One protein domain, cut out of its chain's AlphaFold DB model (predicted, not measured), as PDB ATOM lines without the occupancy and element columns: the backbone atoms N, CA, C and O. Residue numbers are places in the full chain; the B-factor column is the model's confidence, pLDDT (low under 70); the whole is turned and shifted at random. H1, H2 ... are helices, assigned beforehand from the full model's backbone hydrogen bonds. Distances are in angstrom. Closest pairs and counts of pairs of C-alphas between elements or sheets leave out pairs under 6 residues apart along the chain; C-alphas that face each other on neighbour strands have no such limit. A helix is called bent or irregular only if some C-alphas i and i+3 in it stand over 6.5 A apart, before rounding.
ATOM      1  N   ALA A   8      -9.695  23.736  37.993       86.38
ATOM      2  CA  ALA A   8      -9.017  25.012  37.817       86.38
ATOM      3  C   ALA A   8      -7.584  24.957  38.387       86.38
ATOM      4  O   ALA A   8      -7.410  24.590  39.554       86.38
ATOM      5  N   PRO A   9      -6.558  25.373  37.615       90.75
ATOM      6  CA  PRO A   9      -5.189  25.462  38.109       90.75
ATOM      7  C   PRO A   9      -5.104  26.334  39.372       90.75
ATOM      8  O   PRO A   9      -5.734  27.398  39.410       90.75
ATOM      9  N   PRO A  10      -4.298  25.965  40.386       91.25
ATOM     10  CA  PRO A  10      -4.137  26.766  41.603       91.25
ATOM     11  C   PRO A  10      -3.742  28.222  41.328       91.25
ATOM     12  O   PRO A  10      -4.176  29.133  42.028       91.25
ATOM     13  N   GLN A  11      -2.973  28.455  40.261       93.31
ATOM     14  CA  GLN A  11      -2.545  29.780  39.815       93.31
ATOM     15  C   GLN A  11      -3.726  30.710  39.504       93.31
ATOM     16  O   GLN A  11      -3.624  31.903  39.771       93.31
ATOM     17  N   ILE A  12      -4.856  30.189  39.002       92.44
ATOM     18  CA  ILE A  12      -6.073  30.985  38.770       92.44
ATOM     19  C   ILE A  12      -6.633  31.499  40.095       92.44
ATOM     20  O   ILE A  12      -6.993  32.668  40.199       92.44
ATOM     21  N   ARG A  13      -6.673  30.647  41.124       92.19
ATOM     22  CA  ARG A  13      -7.189  31.021  42.447       92.19
ATOM     23  C   ARG A  13      -6.288  32.052  43.117       92.19
ATOM     24  O   ARG A  13      -6.797  33.026  43.657       92.19
ATOM     25  N   HIS A  14      -4.968  31.873  43.028       93.88
ATOM     26  CA  HIS A  14      -4.008  32.857  43.529       93.88
ATOM     27  C   HIS A  14      -4.130  34.191  42.793       93.88
ATOM     28  O   HIS A  14      -4.175  35.230  43.439       93.88
ATOM     29  N   ALA A  15      -4.250  34.174  41.464       94.06
ATOM     30  CA  ALA A  15      -4.426  35.397  40.690       94.06
ATOM     31  C   ALA A  15      -5.727  36.124  41.055       94.06
ATOM     32  O   ALA A  15      -5.695  37.317  41.312       94.06
ATOM     33  N   ILE A  16      -6.854  35.410  41.156       94.75
ATOM     34  CA  ILE A  16      -8.137  35.999  41.574       94.75
ATOM     35  C   ILE A  16      -8.044  36.582  42.986       94.75
ATOM     36  O   ILE A  16      -8.556  37.673  43.220       94.75
ATOM     37  N   ALA A  17      -7.386  35.888  43.917       94.50
ATOM     38  CA  ALA A  17      -7.175  36.401  45.266       94.50
ATOM     39  C   ALA A  17      -6.335  37.686  45.256       94.50
ATOM     40  O   ALA A  17      -6.703  38.653  45.918       94.50
ATOM     41  N   LEU A  18      -5.256  37.727  44.470       94.81
ATOM     42  CA  LEU A  18      -4.436  38.927  44.303       94.81
ATOM     43  C   LEU A  18      -5.240  40.076  43.685       94.81
ATOM     44  O   LEU A  18      -5.242  41.161  44.254       94.81
ATOM     45  N   PHE A  19      -5.984  39.842  42.599       95.25
ATOM     46  CA  PHE A  19      -6.846  40.864  41.997       95.25
ATOM     47  C   PHE A  19      -7.896  41.391  42.983       95.25
ATOM     48  O   PHE A  19      -8.129  42.593  43.052       95.25
ATOM     49  N   ALA A  20      -8.500  40.515  43.790       94.69
ATOM     50  CA  ALA A  20      -9.455  40.925  44.815       94.69
ATOM     51  C   ALA A  20      -8.800  41.780  45.913       94.69
ATOM     52  O   ALA A  20      -9.389  42.766  46.350       94.69
ATOM     53  N   ILE A  21      -7.580  41.438  46.340       94.50
ATOM     54  CA  ILE A  21      -6.813  42.243  47.302       94.50
ATOM     55  C   ILE A  21      -6.486  43.615  46.707       94.50
ATOM     56  O   ILE A  21      -6.720  44.624  47.367       94.50
ATOM     57  N   VAL A  22      -5.997  43.666  45.464       93.56
ATOM     58  CA  VAL A  22      -5.708  44.923  44.753       93.56
ATOM     59  C   VAL A  22      -6.959  45.790  44.679       93.56
ATOM     60  O   VAL A  22      -6.919  46.951  45.073       93.56
ATOM     61  N   TRP A  23      -8.090  45.210  44.280       95.00
ATOM     62  CA  TRP A  23      -9.364  45.917  44.212       95.00
ATOM     63  C   TRP A  23      -9.801  46.489  45.570       95.00
ATOM     64  O   TRP A  23     -10.269  47.623  45.642       95.00
ATOM     65  N   LEU A  24      -9.616  45.743  46.668       94.19
ATOM     66  CA  LEU A  24      -9.910  46.232  48.022       94.19
ATOM     67  C   LEU A  24      -8.986  47.383  48.441       94.19
ATOM     68  O   LEU A  24      -9.444  48.326  49.086       94.19
ATOM     69  N   VAL A  25      -7.705  47.320  48.072       92.25
ATOM     70  CA  VAL A  25      -6.749  48.409  48.310       92.25
ATOM     71  C   VAL A  25      -7.168  49.657  47.535       92.25
ATOM     72  O   VAL A  25      -7.283  50.728  48.132       92.25
ATOM     73  N   GLU A  26      -7.463  49.529  46.238       90.81
ATOM     74  CA  GLU A  26      -7.955  50.634  45.404       90.81
ATOM     75  C   GLU A  26      -9.235  51.248  45.984       90.81
ATOM     76  O   GLU A  26      -9.334  52.469  46.118       90.81
ATOM     77  N   LEU A  27     -10.192  50.412  46.396       92.75
ATOM     78  CA  LEU A  27     -11.427  50.856  47.036       92.75
ATOM     79  C   LEU A  27     -11.146  51.649  48.321       92.75
ATOM     80  O   LEU A  27     -11.756  52.696  48.542       92.75
ATOM     81  N   GLY A  28     -10.212  51.179  49.152       91.38
ATOM     82  CA  GLY A  28      -9.785  51.870  50.368       91.38
ATOM     83  C   GLY A  28      -9.188  53.250  50.080       91.38
ATOM     84  O   GLY A  28      -9.568  54.231  50.725       91.38
ATOM     85  N   TYR A  29      -8.318  53.357  49.072       88.81
ATOM     86  CA  TYR A  29      -7.754  54.640  48.640       88.81
ATOM     87  C   TYR A  29      -8.816  55.586  48.081       88.81
ATOM     88  O   TYR A  29      -8.805  56.773  48.411       88.81
ATOM     89  N   VAL A  30      -9.764  55.085  47.282       89.62
ATOM     90  CA  VAL A  30     -10.886  55.891  46.780       89.62
ATOM     91  C   VAL A  30     -11.736  56.404  47.943       89.62
ATOM     92  O   VAL A  30     -12.033  57.596  47.996       89.62
ATOM     93  N   ALA A  31     -12.074  55.558  48.918       88.94
ATOM     94  CA  ALA A  31     -12.834  55.969  50.098       88.94
ATOM     95  C   ALA A  31     -12.099  57.040  50.927       88.94
ATOM     96  O   ALA A  31     -12.707  58.030  51.350       88.94
ATOM     97  N   LEU A  32     -10.783  56.886  51.116       88.56
ATOM     98  CA  LEU A  32      -9.945  57.882  51.786       88.56
ATOM     99  C   LEU A  32      -9.929  59.209  51.015       88.56
ATOM    100  O   LEU A  32     -10.172  60.263  51.601       88.56
ATOM    101  N   PHE A  33      -9.700  59.155  49.702       85.50
ATOM    102  CA  PHE A  33      -9.678  60.328  48.831       85.50
ATOM    103  C   PHE A  33     -11.008  61.087  48.860       85.50
ATOM    104  O   PHE A  33     -11.010  62.311  48.994       85.50
ATOM    105  N   LEU A  34     -12.137  60.374  48.789       85.31
ATOM    106  CA  LEU A  34     -13.467  60.974  48.888       85.31
ATOM    107  C   LEU A  34     -13.660  61.655  50.246       85.31
ATOM    108  O   LEU A  34     -14.118  62.793  50.295       85.31
ATOM    109  N   THR A  35     -13.250  61.008  51.339       85.19
ATOM    110  CA  THR A  35     -13.371  61.567  52.695       85.19
ATOM    111  C   THR A  35     -12.569  62.861  52.854       85.19
ATOM    112  O   THR A  35     -13.080  63.840  53.396       85.19
ATOM    113  N   ILE A  36     -11.325  62.886  52.364       84.75
ATOM    114  CA  ILE A  36     -10.464  64.078  52.405       84.75
ATOM    115  C   ILE A  36     -11.050  65.186  51.521       84.75
ATOM    116  O   ILE A  36     -11.157  66.332  51.953       84.75
ATOM    117  N   SER A  37     -11.480  64.841  50.307       81.44
ATOM    118  CA  SER A  37     -12.017  65.800  49.337       81.44
ATOM    119  C   SER A  37     -13.324  66.440  49.805       81.44
ATOM    120  O   SER A  37     -13.499  67.641  49.635       81.44
ATOM    121  N   PHE A  38     -14.219  65.677  50.442       78.94
ATOM    122  CA  PHE A  38     -15.449  66.225  51.020       78.94
ATOM    123  C   PHE A  38     -15.162  67.261  52.108       78.94
ATOM    124  O   PHE A  38     -15.785  68.315  52.100       78.94
ATOM    125  N   ARG A  39     -14.193  66.998  52.995       80.06
ATOM    126  CA  ARG A  39     -13.783  67.965  54.027       80.06
ATOM    127  C   ARG A  39     -13.152  69.219  53.420       80.06
ATOM    128  O   ARG A  39     -13.419  70.318  53.881       80.06
ATOM    129  N   GLY A  40     -12.354  69.061  52.364       75.44
ATOM    130  CA  GLY A  40     -11.714  70.187  51.678       75.44
ATOM    131  C   GLY A  40     -12.675  71.066  50.867       75.44
ATOM    132  O   GLY A  40     -12.356  72.221  50.603       75.44
ATOM    133  N   LEU A  41     -13.854  70.562  50.475       73.50
ATOM    134  CA  LEU A  41     -14.847  71.339  49.717       73.50
ATOM    135  C   LEU A  41     -15.438  72.506  50.523       73.50
ATOM    136  O   LEU A  41     -15.818  73.509  49.917       73.50
ATOM    137  N   ASP A  42     -15.475  72.399  51.853       72.19
ATOM    138  CA  ASP A  42     -15.965  73.454  52.748       72.19
ATOM    139  C   ASP A  42     -14.990  74.643  52.847       72.19
ATOM    140  O   ASP A  42     -15.380  75.750  53.215       72.19
ATOM    141  N   GLU A  43     -13.730  74.442  52.452       80.56
ATOM    142  CA  GLU A  43     -12.674  75.463  52.456       80.56
ATOM    143  C   GLU A  43     -12.536  76.181  51.096       80.56
ATOM    144  O   GLU A  43     -11.741  77.112  50.941       80.56
ATOM    145  N   VAL A  44     -13.314  75.777  50.080       79.56
ATOM    146  CA  VAL A  44     -13.229  76.342  48.726       79.56
ATOM    147  C   VAL A  44     -13.941  77.701  48.654       79.56
ATOM    148  O   VAL A  44     -15.123  77.797  48.992       79.56
ATOM    149  N   PRO A  45     -13.297  78.758  48.113       83.75
ATOM    150  CA  PRO A  45     -13.947  80.050  47.913       83.75
ATOM    151  C   PRO A  45     -15.231  79.935  47.082       83.75
ATOM    152  O   PRO A  45     -15.250  79.254  46.054       83.75
ATOM    153  N   ALA A  46     -16.280  80.676  47.459       78.62
ATOM    154  CA  ALA A  46     -17.603  80.611  46.823       78.62
ATOM    155  C   ALA A  46     -17.567  80.772  45.288       78.62
ATOM    156  O   ALA A  46     -18.314  80.107  44.574       78.62
ATOM    157  N   ALA A  47     -16.641  81.582  44.762       79.50
ATOM    158  CA  ALA A  47     -16.457  81.786  43.323       79.50
ATOM    159  C   ALA A  47     -15.983  80.530  42.558       79.50
ATOM    160  O   ALA A  47     -16.148  80.450  41.344       79.50
ATOM    161  N   LYS A  48     -15.383  79.549  43.244       83.38
ATOM    162  CA  LYS A  48     -14.831  78.318  42.651       83.38
ATOM    163  C   LYS A  48     -15.594  77.057  43.063       83.38
ATOM    164  O   LYS A  48     -15.305  75.985  42.538       83.38
ATOM    165  N   ILE A  49     -16.580  77.171  43.954       84.44
ATOM    166  CA  ILE A  49     -17.266  76.016  44.548       84.44
ATOM    167  C   ILE A  49     -18.034  75.184  43.510       84.44
ATOM    168  O   ILE A  49     -18.044  73.957  43.583       84.44
ATOM    169  N   ALA A  50     -18.627  75.831  42.500       82.50
ATOM    170  CA  ALA A  50     -19.344  75.141  41.427       82.50
ATOM    171  C   ALA A  50     -18.394  74.305  40.552       82.50
ATOM    172  O   ALA A  50     -18.672  73.138  40.282       82.50
ATOM    173  N   LEU A  51     -17.242  74.873  40.178       85.44
ATOM    174  CA  LEU A  51     -16.210  74.174  39.408       85.44
ATOM    175  C   LEU A  51     -15.576  73.038  40.225       85.44
ATOM    176  O   LEU A  51     -15.389  71.941  39.706       85.44
ATOM    177  N   ALA A  52     -15.307  73.268  41.514       83.62
ATOM    178  CA  ALA A  52     -14.772  72.251  42.417       83.62
ATOM    179  C   ALA A  52     -15.732  71.060  42.574       83.62
ATOM    180  O   ALA A  52     -15.301  69.911  42.495       83.62
ATOM    181  N   ARG A  53     -17.041  71.315  42.704       83.50
ATOM    182  CA  ARG A  53     -18.066  70.259  42.738       83.50
ATOM    183  C   ARG A  53     -18.135  69.476  41.430       83.50
ATOM    184  O   ARG A  53     -18.211  68.254  41.473       83.50
ATOM    185  N   GLN A  54     -18.085  70.145  40.277       86.19
ATOM    186  CA  GLN A  54     -18.076  69.461  38.979       86.19
ATOM    187  C   GLN A  54     -16.837  68.576  38.809       86.19
ATOM    188  O   GLN A  54     -16.969  67.417  38.423       86.19
ATOM    189  N   GLY A  55     -15.653  69.091  39.156       86.12
ATOM    190  CA  GLY A  55     -14.412  68.314  39.142       86.12
ATOM    191  C   GLY A  55     -14.477  67.111  40.084       86.12
ATOM    192  O   GLY A  55     -14.140  65.999  39.686       86.12
ATOM    193  N   PHE A  56     -14.994  67.304  41.298       85.56
ATOM    194  CA  PHE A  56     -15.187  66.229  42.268       85.56
ATOM    195  C   PHE A  56     -16.135  65.134  41.758       85.56
ATOM    196  O   PHE A  56     -15.818  63.946  41.855       85.56
ATOM    197  N   ILE A  57     -17.273  65.515  41.168       87.19
ATOM    198  CA  ILE A  57     -18.221  64.569  40.565       87.19
ATOM    199  C   ILE A  57     -17.549  63.803  39.423       87.19
ATOM    200  O   ILE A  57     -17.647  62.579  39.375       87.19
ATOM    201  N   ALA A  58     -16.831  64.496  38.535       88.50
ATOM    202  CA  ALA A  58     -16.139  63.867  37.413       88.50
ATOM    203  C   ALA A  58     -15.103  62.837  37.886       88.50
ATOM    204  O   ALA A  58     -15.120  61.698  37.425       88.50
ATOM    205  N   VAL A  59     -14.256  63.199  38.856       88.62
ATOM    206  CA  VAL A  59     -13.272  62.278  39.446       88.62
ATOM    207  C   VAL A  59     -13.970  61.084  40.098       88.62
ATOM    208  O   VAL A  59     -13.571  59.945  39.874       88.62
ATOM    209  N   THR A  60     -15.047  61.318  40.849       88.56
ATOM    210  CA  THR A  60     -15.805  60.245  41.510       88.56
ATOM    211  C   THR A  60     -16.396  59.261  40.501       88.56
ATOM    212  O   THR A  60     -16.307  58.052  40.706       88.56
ATOM    213  N   LEU A  61     -16.958  59.751  39.392       90.88
ATOM    214  CA  LEU A  61     -17.507  58.904  38.330       90.88
ATOM    215  C   LEU A  61     -16.425  58.068  37.644       90.88
ATOM    216  O   LEU A  61     -16.633  56.876  37.420       90.88
ATOM    217  N   VAL A  62     -15.268  58.667  37.349       92.31
ATOM    218  CA  VAL A  62     -14.128  57.951  36.759       92.31
ATOM    219  C   VAL A  62     -13.644  56.843  37.697       92.31
ATOM    220  O   VAL A  62     -13.478  55.709  37.255       92.31
ATOM    221  N   GLN A  63     -13.500  57.132  38.994       90.56
ATOM    222  CA  GLN A  63     -13.064  56.139  39.981       90.56
ATOM    223  C   GLN A  63     -14.101  55.030  40.198       90.56
ATOM    224  O   GLN A  63     -13.743  53.858  40.291       90.56
ATOM    225  N   ALA A  64     -15.391  55.368  40.231       90.81
ATOM    226  CA  ALA A  64     -16.459  54.377  40.337       90.81
ATOM    227  C   ALA A  64     -16.488  53.446  39.116       90.81
ATOM    228  O   ALA A  64     -16.613  52.230  39.266       90.81
ATOM    229  N   PHE A  65     -16.326  54.004  37.913       94.25
ATOM    230  CA  PHE A  65     -16.226  53.222  36.685       94.25
ATOM    231  C   PHE A  65     -14.990  52.315  36.686       94.25
ATOM    232  O   PHE A  65     -15.105  51.141  36.341       94.25
ATOM    233  N   TRP A  66     -13.834  52.826  37.124       92.56
ATOM    234  CA  TRP A  66     -12.599  52.049  37.255       92.56
ATOM    235  C   TRP A  66     -12.777  50.833  38.173       92.56
ATOM    236  O   TRP A  66     -12.547  49.696  37.761       92.56
ATOM    237  N   LEU A  67     -13.290  51.052  39.388       93.31
ATOM    238  CA  LEU A  67     -13.554  49.978  40.352       93.31
ATOM    239  C   LEU A  67     -14.569  48.963  39.816       93.31
ATOM    240  O   LEU A  67     -14.414  47.758  40.023       93.31
ATOM    241  N   PHE A  68     -15.605  49.434  39.120       94.69
ATOM    242  CA  PHE A  68     -16.602  48.566  38.506       94.69
ATOM    243  C   PHE A  68     -16.013  47.709  37.377       94.69
ATOM    244  O   PHE A  68     -16.330  46.520  37.278       94.69
ATOM    245  N   LEU A  69     -15.142  48.286  36.545       94.00
ATOM    246  CA  LEU A  69     -14.445  47.572  35.481       94.00
ATOM    247  C   LEU A  69     -13.560  46.463  36.065       94.00
ATOM    248  O   LEU A  69     -13.713  45.310  35.665       94.00
ATOM    249  N   ASN A  70     -12.726  46.776  37.063       93.81
ATOM    250  CA  ASN A  70     -11.865  45.790  37.726       93.81
ATOM    251  C   ASN A  70     -12.677  44.658  38.377       93.81
ATOM    252  O   ASN A  70     -12.382  43.479  38.173       93.81
ATOM    253  N   ALA A  71     -13.767  44.980  39.082       94.81
ATOM    254  CA  ALA A  71     -14.660  43.965  39.648       94.81
ATOM    255  C   ALA A  71     -15.274  43.065  38.558       94.81
ATOM    256  O   ALA A  71     -15.330  41.840  38.702       94.81
ATOM    257  N   SER A  72     -15.704  43.663  37.444       95.12
ATOM    258  CA  SER A  72     -16.283  42.939  36.307       95.12
ATOM    259  C   SER A  72     -15.272  41.997  35.650       95.12
ATOM    260  O   SER A  72     -15.625  40.871  35.289       95.12
ATOM    261  N   LEU A  73     -14.005  42.408  35.541       94.50
ATOM    262  CA  LEU A  73     -12.922  41.567  35.029       94.50
ATOM    263  C   LEU A  73     -12.641  40.384  35.951       94.50
ATOM    264  O   LEU A  73     -12.575  39.255  35.467       94.50
ATOM    265  N   ILE A  74     -12.592  40.597  37.270       95.00
ATOM    266  CA  ILE A  74     -12.461  39.511  38.257       95.00
ATOM    267  C   ILE A  74     -13.593  38.488  38.087       95.00
ATOM    268  O   ILE A  74     -13.343  37.281  38.021       95.00
ATOM    269  N   VAL A  75     -14.842  38.945  37.955       95.31
ATOM    270  CA  VAL A  75     -15.993  38.058  37.716       95.31
ATOM    271  C   VAL A  75     -15.859  37.318  36.380       95.31
ATOM    272  O   VAL A  75     -16.083  36.105  36.326       95.31
ATOM    273  N   GLY A  76     -15.446  38.002  35.311       92.62
ATOM    274  CA  GLY A  76     -15.204  37.389  34.004       92.62
ATOM    275  C   GLY A  76     -14.109  36.317  34.047       92.62
ATOM    276  O   GLY A  76     -14.284  35.227  33.493       92.62
ATOM    277  N   LEU A  77     -13.016  36.563  34.775       93.19
ATOM    278  CA  LEU A  77     -11.944  35.594  35.022       93.19
ATOM    279  C   LEU A  77     -12.459  34.382  35.812       93.19
ATOM    280  O   LEU A  77     -12.210  33.239  35.416       93.19
ATOM    281  N   CYS A  78     -13.262  34.606  36.858       92.56
ATOM    282  CA  CYS A  78     -13.939  33.548  37.614       92.56
ATOM    283  C   CYS A  78     -14.823  32.655  36.726       92.56
ATOM    284  O   CYS A  78     -14.966  31.457  36.996       92.56
ATOM    285  N   GLN A  79     -15.408  33.235  35.675       91.88
ATOM    286  CA  GLN A  79     -16.241  32.574  34.668       91.88
ATOM    287  C   GLN A  79     -15.457  32.028  33.465       91.88
ATOM    288  O   GLN A  79     -16.079  31.526  32.531       91.88
ATOM    289  N   ARG A  80     -14.115  32.067  33.482       89.44
ATOM    290  CA  ARG A  80     -13.250  31.570  32.392       89.44
ATOM    291  C   ARG A  80     -13.435  32.341  31.072       89.44
ATOM    292  O   ARG A  80     -13.171  31.811  29.994       89.44
ATOM    293  N   GLN A  81     -13.862  33.604  31.130       90.94
ATOM    294  CA  GLN A  81     -14.047  34.433  29.940       90.94
ATOM    295  C   GLN A  81     -12.696  34.874  29.356       90.94
ATOM    296  O   GLN A  81     -11.911  35.568  30.003       90.94
ATOM    297  N   LYS A  82     -12.433  34.511  28.093       90.50
ATOM    298  CA  LYS A  82     -11.196  34.888  27.380       90.50
ATOM    299  C   LYS A  82     -11.070  36.402  27.180       90.50
ATOM    300  O   LYS A  82      -9.962  36.926  27.221       90.50
ATOM    301  N   LEU A  83     -12.199  37.089  26.990       91.56
ATOM    302  CA  LEU A  83     -12.246  38.541  26.824       91.56
ATOM    303  C   LEU A  83     -11.768  39.264  28.090       91.56
ATOM    304  O   LEU A  83     -10.901  40.123  27.988       91.56
ATOM    305  N   ALA A  84     -12.238  38.850  29.273       92.12
ATOM    306  CA  ALA A  84     -11.782  39.411  30.547       92.12
ATOM    307  C   ALA A  84     -10.265  39.251  30.730       92.12
ATOM    308  O   ALA A  84      -9.578  40.191  31.104       92.12
ATOM    309  N   ARG A  85      -9.722  38.085  30.364       93.31
ATOM    310  CA  ARG A  85      -8.276  37.839  30.400       93.31
ATOM    311  C   ARG A  85      -7.479  38.755  29.465       93.31
ATOM    312  O   ARG A  85      -6.420  39.227  29.863       93.31
ATOM    313  N   MET A  86      -7.957  38.994  28.242       93.88
ATOM    314  CA  MET A  86      -7.275  39.906  27.312       93.88
ATOM    315  C   MET A  86      -7.358  41.362  27.768       93.88
ATOM    316  O   MET A  86      -6.354  42.065  27.709       93.88
ATOM    317  N   LEU A  87      -8.522  41.795  28.254       94.19
ATOM    318  CA  LEU A  87      -8.702  43.143  28.789       94.19
ATOM    319  C   LEU A  87      -7.809  43.393  30.008       94.19
ATOM    320  O   LEU A  87      -7.189  44.447  30.080       94.19
ATOM    321  N   GLU A  88      -7.674  42.413  30.904       94.25
ATOM    322  CA  GLU A  88      -6.779  42.505  32.061       94.25
ATOM    323  C   GLU A  88      -5.312  42.685  31.642       94.25
ATOM    324  O   GLU A  88      -4.594  43.522  32.191       94.25
ATOM    325  N   LEU A  89      -4.866  41.954  30.612       94.31
ATOM    326  CA  LEU A  89      -3.525  42.136  30.055       94.31
ATOM    327  C   LEU A  89      -3.346  43.544  29.481       94.31
ATOM    328  O   LEU A  89      -2.346  44.197  29.770       94.31
ATOM    329  N   SER A  90      -4.303  44.018  28.680       94.06
ATOM    330  CA  SER A  90      -4.255  45.364  28.107       94.06
ATOM    331  C   SER A  90      -4.219  46.441  29.190       94.06
ATOM    332  O   SER A  90      -3.391  47.345  29.104       94.06
ATOM    333  N   LEU A  91      -5.053  46.326  30.227       91.94
ATOM    334  CA  LEU A  91      -5.059  47.253  31.356       91.94
ATOM    335  C   LEU A  91      -3.731  47.226  32.102       91.94
ATOM    336  O   LEU A  91      -3.150  48.285  32.306       91.94
ATOM    337  N   THR A  92      -3.214  46.040  32.422       92.50
ATOM    338  CA  THR A  92      -1.914  45.885  33.091       92.50
ATOM    339  C   THR A  92      -0.787  46.532  32.282       92.50
ATOM    340  O   THR A  92       0.070  47.208  32.847       92.50
ATOM    341  N   LEU A  93      -0.774  46.374  30.955       92.81
ATOM    342  CA  LEU A  93       0.231  47.007  30.096       92.81
ATOM    343  C   LEU A  93       0.103  48.533  30.100       92.81
ATOM    344  O   LEU A  93       1.102  49.229  30.277       92.81
ATOM    345  N   VAL A  94      -1.116  49.055  29.933       91.00
ATOM    346  CA  VAL A  94      -1.374  50.503  29.923       91.00
ATOM    347  C   VAL A  94      -0.994  51.134  31.260       91.00
ATOM    348  O   VAL A  94      -0.299  52.150  31.274       91.00
ATOM    349  N   THR A  95      -1.380  50.523  32.382       86.25
ATOM    350  CA  THR A  95      -1.036  51.023  33.720       86.25
ATOM    351  C   THR A  95       0.460  50.926  33.990       86.25
ATOM    352  O   THR A  95       1.022  51.855  34.561       86.25
ATOM    353  N   THR A  96       1.141  49.882  33.503       86.44
ATOM    354  CA  THR A  96       2.607  49.776  33.589       86.44
ATOM    355  C   THR A  96       3.307  50.893  32.829       86.44
ATOM    356  O   THR A  96       4.208  51.531  33.368       86.44
ATOM    357  N   ILE A  97       2.890  51.170  31.592       88.56
ATOM    358  CA  ILE A  97       3.467  52.256  30.791       88.56
ATOM    359  C   ILE A  97       3.215  53.607  31.468       88.56
ATOM    360  O   ILE A  97       4.136  54.414  31.571       88.56
ATOM    361  N   ALA A  98       1.999  53.838  31.969       85.44
ATOM    362  CA  ALA A  98       1.661  55.059  32.693       85.44
ATOM    363  C   ALA A  98       2.517  55.226  33.960       85.44
ATOM    364  O   ALA A  98       3.029  56.315  34.215       85.44
ATOM    365  N   PHE A  99       2.725  54.142  34.711       81.25
ATOM    366  CA  PHE A  99       3.562  54.135  35.906       81.25
ATOM    367  C   PHE A  99       5.024  54.478  35.581       81.25
ATOM    368  O   PHE A  99       5.619  55.331  36.238       81.25
ATOM    369  N   LEU A 100       5.587  53.878  34.524       82.75
ATOM    370  CA  LEU A 100       6.946  54.174  34.057       82.75
ATOM    371  C   LEU A 100       7.089  55.624  33.574       82.75
ATOM    372  O   LEU A 100       8.073  56.286  33.901       82.75
ATOM    373  N   ALA A 101       6.107  56.134  32.824       82.44
ATOM    374  CA  ALA A 101       6.118  57.498  32.297       82.44
ATOM    375  C   ALA A 101       6.023  58.562  33.400       82.44
ATOM    376  O   ALA A 101       6.612  59.633  33.274       82.44
ATOM    377  N   ALA A 102       5.310  58.266  34.487       77.88
ATOM    378  CA  ALA A 102       5.189  59.169  35.624       77.88
ATOM    379  C   ALA A 102       6.480  59.282  36.462       77.88
ATOM    380  O   ALA A 102       6.548  60.142  37.338       77.88
ATOM    381  N   ALA A 103       7.499  58.450  36.188       68.44
ATOM    382  CA  ALA A 103       8.814  58.475  36.834       68.44
ATOM    383  C   ALA A 103       8.745  58.541  38.373       68.44
ATOM    384  O   ALA A 103       9.559  59.210  39.016       68.44
ATOM    385  N   PHE A 104       7.752  57.870  38.969       65.88
ATOM    386  CA  PHE A 104       7.562  57.898  40.413       65.88
ATOM    387  C   PHE A 104       8.807  57.344  41.122       65.88
ATOM    388  O   PHE A 104       9.310  56.281  40.744       65.88
ATOM    389  N   PRO A 105       9.326  58.030  42.157       66.31
ATOM    390  CA  PRO A 105      10.347  57.438  43.002       66.31
ATOM    391  C   PRO A 105       9.722  56.231  43.707       66.31
ATOM    392  O   PRO A 105       8.787  56.421  44.477       66.31
ATOM    393  N   PHE A 106      10.231  55.023  43.452       64.19
ATOM    394  CA  PHE A 106       9.790  53.811  44.148       64.19
ATOM    395  C   PHE A 106       9.965  53.987  45.656       64.19
ATOM    396  O   PHE A 106      11.093  54.065  46.151       64.19
ATOM    397  N   ARG A 107       8.851  54.080  46.381       66.31
ATOM    398  CA  ARG A 107       8.830  54.277  47.839       66.31
ATOM    399  C   ARG A 107       8.296  53.068  48.605       66.31
ATOM    400  O   ARG A 107       8.275  53.115  49.831       66.31
ATOM    401  N   VAL A 108       7.940  51.985  47.910       66.75
ATOM    402  CA  VAL A 108       7.337  50.764  48.473       66.75
ATOM    403  C   VAL A 108       6.068  51.100  49.268       66.75
ATOM    404  O   VAL A 108       5.838  50.594  50.364       66.75
ATOM    405  N   ASP A 109       5.241  51.995  48.724       81.25
ATOM    406  CA  ASP A 109       3.915  52.284  49.279       81.25
ATOM    407  C   ASP A 109       2.912  51.187  48.876       81.25
ATOM    408  O   ASP A 109       3.101  50.464  47.893       81.25
ATOM    409  N   LEU A 110       1.816  51.066  49.624       79.69
ATOM    410  CA  LEU A 110       0.776  50.061  49.423       79.69
ATOM    411  C   LEU A 110       0.186  50.113  48.002       79.69
ATOM    412  O   LEU A 110      -0.134  49.064  47.443       79.69
ATOM    413  N   LEU A 111       0.101  51.300  47.391       79.50
ATOM    414  CA  LEU A 111      -0.320  51.469  45.997       79.50
ATOM    415  C   LEU A 111       0.665  50.828  45.002       79.50
ATOM    416  O   LEU A 111       0.247  50.149  44.065       79.50
ATOM    417  N   GLU A 112       1.972  51.001  45.214       81.19
ATOM    418  CA  GLU A 112       3.010  50.395  44.369       81.19
ATOM    419  C   GLU A 112       3.007  48.869  44.522       81.19
ATOM    420  O   GLU A 112       3.092  48.133  43.537       81.19
ATOM    421  N   VAL A 113       2.841  48.375  45.755       84.94
ATOM    422  CA  VAL A 113       2.715  46.939  46.037       84.94
ATOM    423  C   VAL A 113       1.466  46.355  45.372       84.94
ATOM    424  O   VAL A 113       1.543  45.282  44.772       84.94
ATOM    425  N   ALA A 114       0.330  47.056  45.429       86.31
ATOM    426  CA  ALA A 114      -0.899  46.644  44.759       86.31
ATOM    427  C   ALA A 114      -0.721  46.596  43.233       86.31
ATOM    428  O   ALA A 114      -1.136  45.632  42.590       86.31
ATOM    429  N   PHE A 115      -0.022  47.573  42.657       85.38
ATOM    430  CA  PHE A 115       0.314  47.574  41.238       85.38
ATOM    431  C   PHE A 115       1.155  46.345  40.838       85.38
ATOM    432  O   PHE A 115       0.815  45.636  39.887       85.38
ATOM    433  N   PHE A 116       2.208  46.020  41.597       87.50
ATOM    434  CA  PHE A 116       3.000  44.812  41.344       87.50
ATOM    435  C   PHE A 116       2.193  43.527  41.531       87.50
ATOM    436  O   PHE A 116       2.333  42.597  40.736       87.50
ATOM    437  N   ALA A 117       1.330  43.468  42.547       90.50
ATOM    438  CA  ALA A 117       0.438  42.335  42.762       90.50
ATOM    439  C   ALA A 117      -0.501  42.125  41.563       90.50
ATOM    440  O   ALA A 117      -0.682  40.980  41.143       90.50
ATOM    441  N   ASN A 118      -1.019  43.206  40.964       92.25
ATOM    442  CA  ASN A 118      -1.812  43.144  39.735       92.25
ATOM    443  C   ASN A 118      -0.996  42.564  38.576       92.25
ATOM    444  O   ASN A 118      -1.419  41.611  37.929       92.25
ATOM    445  N   ALA A 119       0.219  43.075  38.355       91.19
ATOM    446  CA  ALA A 119       1.094  42.587  37.293       91.19
ATOM    447  C   ALA A 119       1.443  41.096  37.461       91.19
ATOM    448  O   ALA A 119       1.373  40.325  36.501       91.19
ATOM    449  N   ILE A 120       1.760  40.661  38.684       93.19
ATOM    450  CA  ILE A 120       2.034  39.253  38.999       93.19
ATOM    451  C   ILE A 120       0.789  38.395  38.755       93.19
ATOM    452  O   ILE A 120       0.889  37.341  38.126       93.19
ATOM    453  N   ALA A 121      -0.387  38.836  39.206       94.06
ATOM    454  CA  ALA A 121      -1.648  38.136  38.975       94.06
ATOM    455  C   ALA A 121      -1.943  37.976  37.475       94.06
ATOM    456  O   ALA A 121      -2.286  36.880  37.020       94.06
ATOM    457  N   THR A 122      -1.702  39.026  36.688       94.19
ATOM    458  CA  THR A 122      -1.814  38.998  35.228       94.19
ATOM    459  C   THR A 122      -0.842  37.997  34.606       94.19
ATOM    460  O   THR A 122      -1.232  37.184  33.769       94.19
ATOM    461  N   VAL A 123       0.412  37.944  35.053       93.75
ATOM    462  CA  VAL A 123       1.362  36.924  34.576       93.75
ATOM    463  C   VAL A 123       0.894  35.508  34.944       93.75
ATOM    464  O   VAL A 123       0.947  34.596  34.112       93.75
ATOM    465  N   LEU A 124       0.362  35.305  36.154       93.38
ATOM    466  CA  LEU A 124      -0.131  34.002  36.617       93.38
ATOM    467  C   LEU A 124      -1.277  33.465  35.751       93.38
ATOM    468  O   LEU A 124      -1.258  32.280  35.386       93.38
ATOM    469  N   ILE A 125      -2.245  34.306  35.364       93.94
ATOM    470  CA  ILE A 125      -3.346  33.888  34.473       93.94
ATOM    471  C   ILE A 125      -2.875  33.603  33.037       93.94
ATOM    472  O   ILE A 125      -3.600  32.956  32.277       93.94
ATOM    473  N   TYR A 126      -1.658  34.020  32.672       93.88
ATOM    474  CA  TYR A 126      -1.011  33.702  31.395       93.88
ATOM    475  C   TYR A 126      -0.036  32.523  31.433       93.88
ATOM    476  O   TYR A 126       0.440  32.100  30.379       93.88
ATOM    477  N   SER A 127       0.183  31.909  32.597       93.56
ATOM    478  CA  SER A 127       0.957  30.668  32.695       93.56
ATOM    479  C   SER A 127       0.407  29.561  31.780       93.56
ATOM    480  O   SER A 127      -0.766  29.559  31.385       93.56
ATOM    481  N   SER A 128       1.247  28.587  31.425       90.81
ATOM    482  CA  SER A 128       0.874  27.504  30.501       90.81
ATOM    483  C   SER A 128      -0.332  26.690  30.992       90.81
ATOM    484  O   SER A 128      -1.229  26.374  30.208       90.81
ATOM    485  N   ALA A 129      -0.405  26.407  32.298       88.81
ATOM    486  CA  ALA A 129      -1.527  25.708  32.923       88.81
ATOM    487  C   ALA A 129      -2.837  26.508  32.820       88.81
ATOM    488  O   ALA A 129      -3.850  25.972  32.369       88.81
ATOM    489  N   CYS A 130      -2.803  27.801  33.158       90.31
ATOM    490  CA  CYS A 130      -3.946  28.704  33.023       90.31
ATOM    491  C   CYS A 130      -4.376  28.865  31.564       90.31
ATOM    492  O   CYS A 130      -5.567  28.874  31.267       90.31
ATOM    493  N   SER A 131      -3.421  28.934  30.636       91.06
ATOM    494  CA  SER A 131      -3.700  29.062  29.208       91.06
ATOM    495  C   SER A 131      -4.476  27.872  28.658       91.06
ATOM    496  O   SER A 131      -5.508  28.076  28.016       91.06
ATOM    497  N   ARG A 132      -4.048  26.647  28.987       89.81
ATOM    498  CA  ARG A 132      -4.791  25.424  28.649       89.81
ATOM    499  C   ARG A 132      -6.173  25.411  29.288       89.81
ATOM    500  O   ARG A 132      -7.147  25.068  28.623       89.81
ATOM    501  N   TRP A 133      -6.276  25.852  30.544       90.00
ATOM    502  CA  TRP A 133      -7.568  26.005  31.197       90.00
ATOM    503  C   TRP A 133      -8.448  26.986  30.413       90.00
ATOM    504  O   TRP A 133      -9.446  26.561  29.867       90.00
ATOM    505  N   PHE A 134      -8.091  28.243  30.166       88.25
ATOM    506  CA  PHE A 134      -8.939  29.142  29.355       88.25
ATOM    507  C   PHE A 134      -9.269  28.628  27.933       88.25
ATOM    508  O   PHE A 134     -10.287  29.023  27.366       88.25
ATOM    509  N   GLN A 135      -8.443  27.756  27.345       86.25
ATOM    510  CA  GLN A 135      -8.668  27.168  26.018       86.25
ATOM    511  C   GLN A 135      -9.610  25.958  26.006       86.25
ATOM    512  O   GLN A 135     -10.323  25.793  25.019       86.25
ATOM    513  N   GLY A 136      -9.668  25.165  27.080       73.88
ATOM    514  CA  GLY A 136     -10.475  23.937  27.178       73.88
ATOM    515  C   GLY A 136     -11.997  24.144  27.258       73.88
ATOM    516  O   GLY A 136     -12.658  23.433  28.002       73.88
ATOM    517  N   VAL A 137     -12.528  25.158  26.569       58.28
ATOM    518  CA  VAL A 137     -13.966  25.392  26.323       58.28
ATOM    519  C   VAL A 137     -14.410  24.715  25.011       58.28
ATOM    520  O   VAL A 137     -15.593  24.680  24.706       58.28
TER     521      VAL A 137
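AT A GLANCE: This is residues 8 to 137 of the 139 residues of an uncharacterized protein of Burkholderia sp. JP2-270 (UniProt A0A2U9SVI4). A long hairpin of two helices, H1 and H2, makes the length of the domain, and a shorter, splayed helical hairpin, H3 and H4, packs on it near the end where H1 begins and H2 ends. The short helix H5 follows at that same end, near H1, H3 and H4. The printed part has 130 residues with five named helices, H1 to H5 in chain order, and no named strand: all helix. The whole is loose, with a radius of gyration of the C-alphas of 17.8 A, and elongated, spanning 60 by 31 by 21 A.

HOW THE PARTS SIT: H2, residues 46 to 78, touches H1, residues 10 to 41, at a shallow tilt of 10 degrees, opposite ways; their closest C-alphas, Ile 16 and Ile 74, are 6.5 A apart. H4, residues 110 to 126, touches H1 with H1's residues 11 to 26 alone, at a shallow tilt of 30 degrees; the closest C-alphas, Ala 15 and Ala 121, are 4.3 A apart. H3, residues 82 to 101, touches H2 at a steep tilt of 46 degrees, with Leu 73 and Ala 84 closest, C-alphas 5.1 A apart. H1 and H3 are apart. Every O i to N i+4 pair is within hydrogen-bond range in H1, H3, H4 and H5, residues 128 to 135; in H2 27 of 29 are.

IN THESE COORDINATES: H2 is 48.1 A long and irregular, with C-alphas 47 and 50 7.5 A apart; H1 is 46.6 A, H3 28.9 A, H4 24.4 A and H5 10.5 A. C-alpha 10 is at (-4.137, 26.766, 41.603) and C-alpha 135 at (-8.668, 27.168, 26.018).

THE WHOLE: The C-alphas farthest apart, Ala 46 and Gly 136, are 60.4 A apart. The printed part has no cut and no long link. Residues 103 to 108 and 137 have pLDDT under 70.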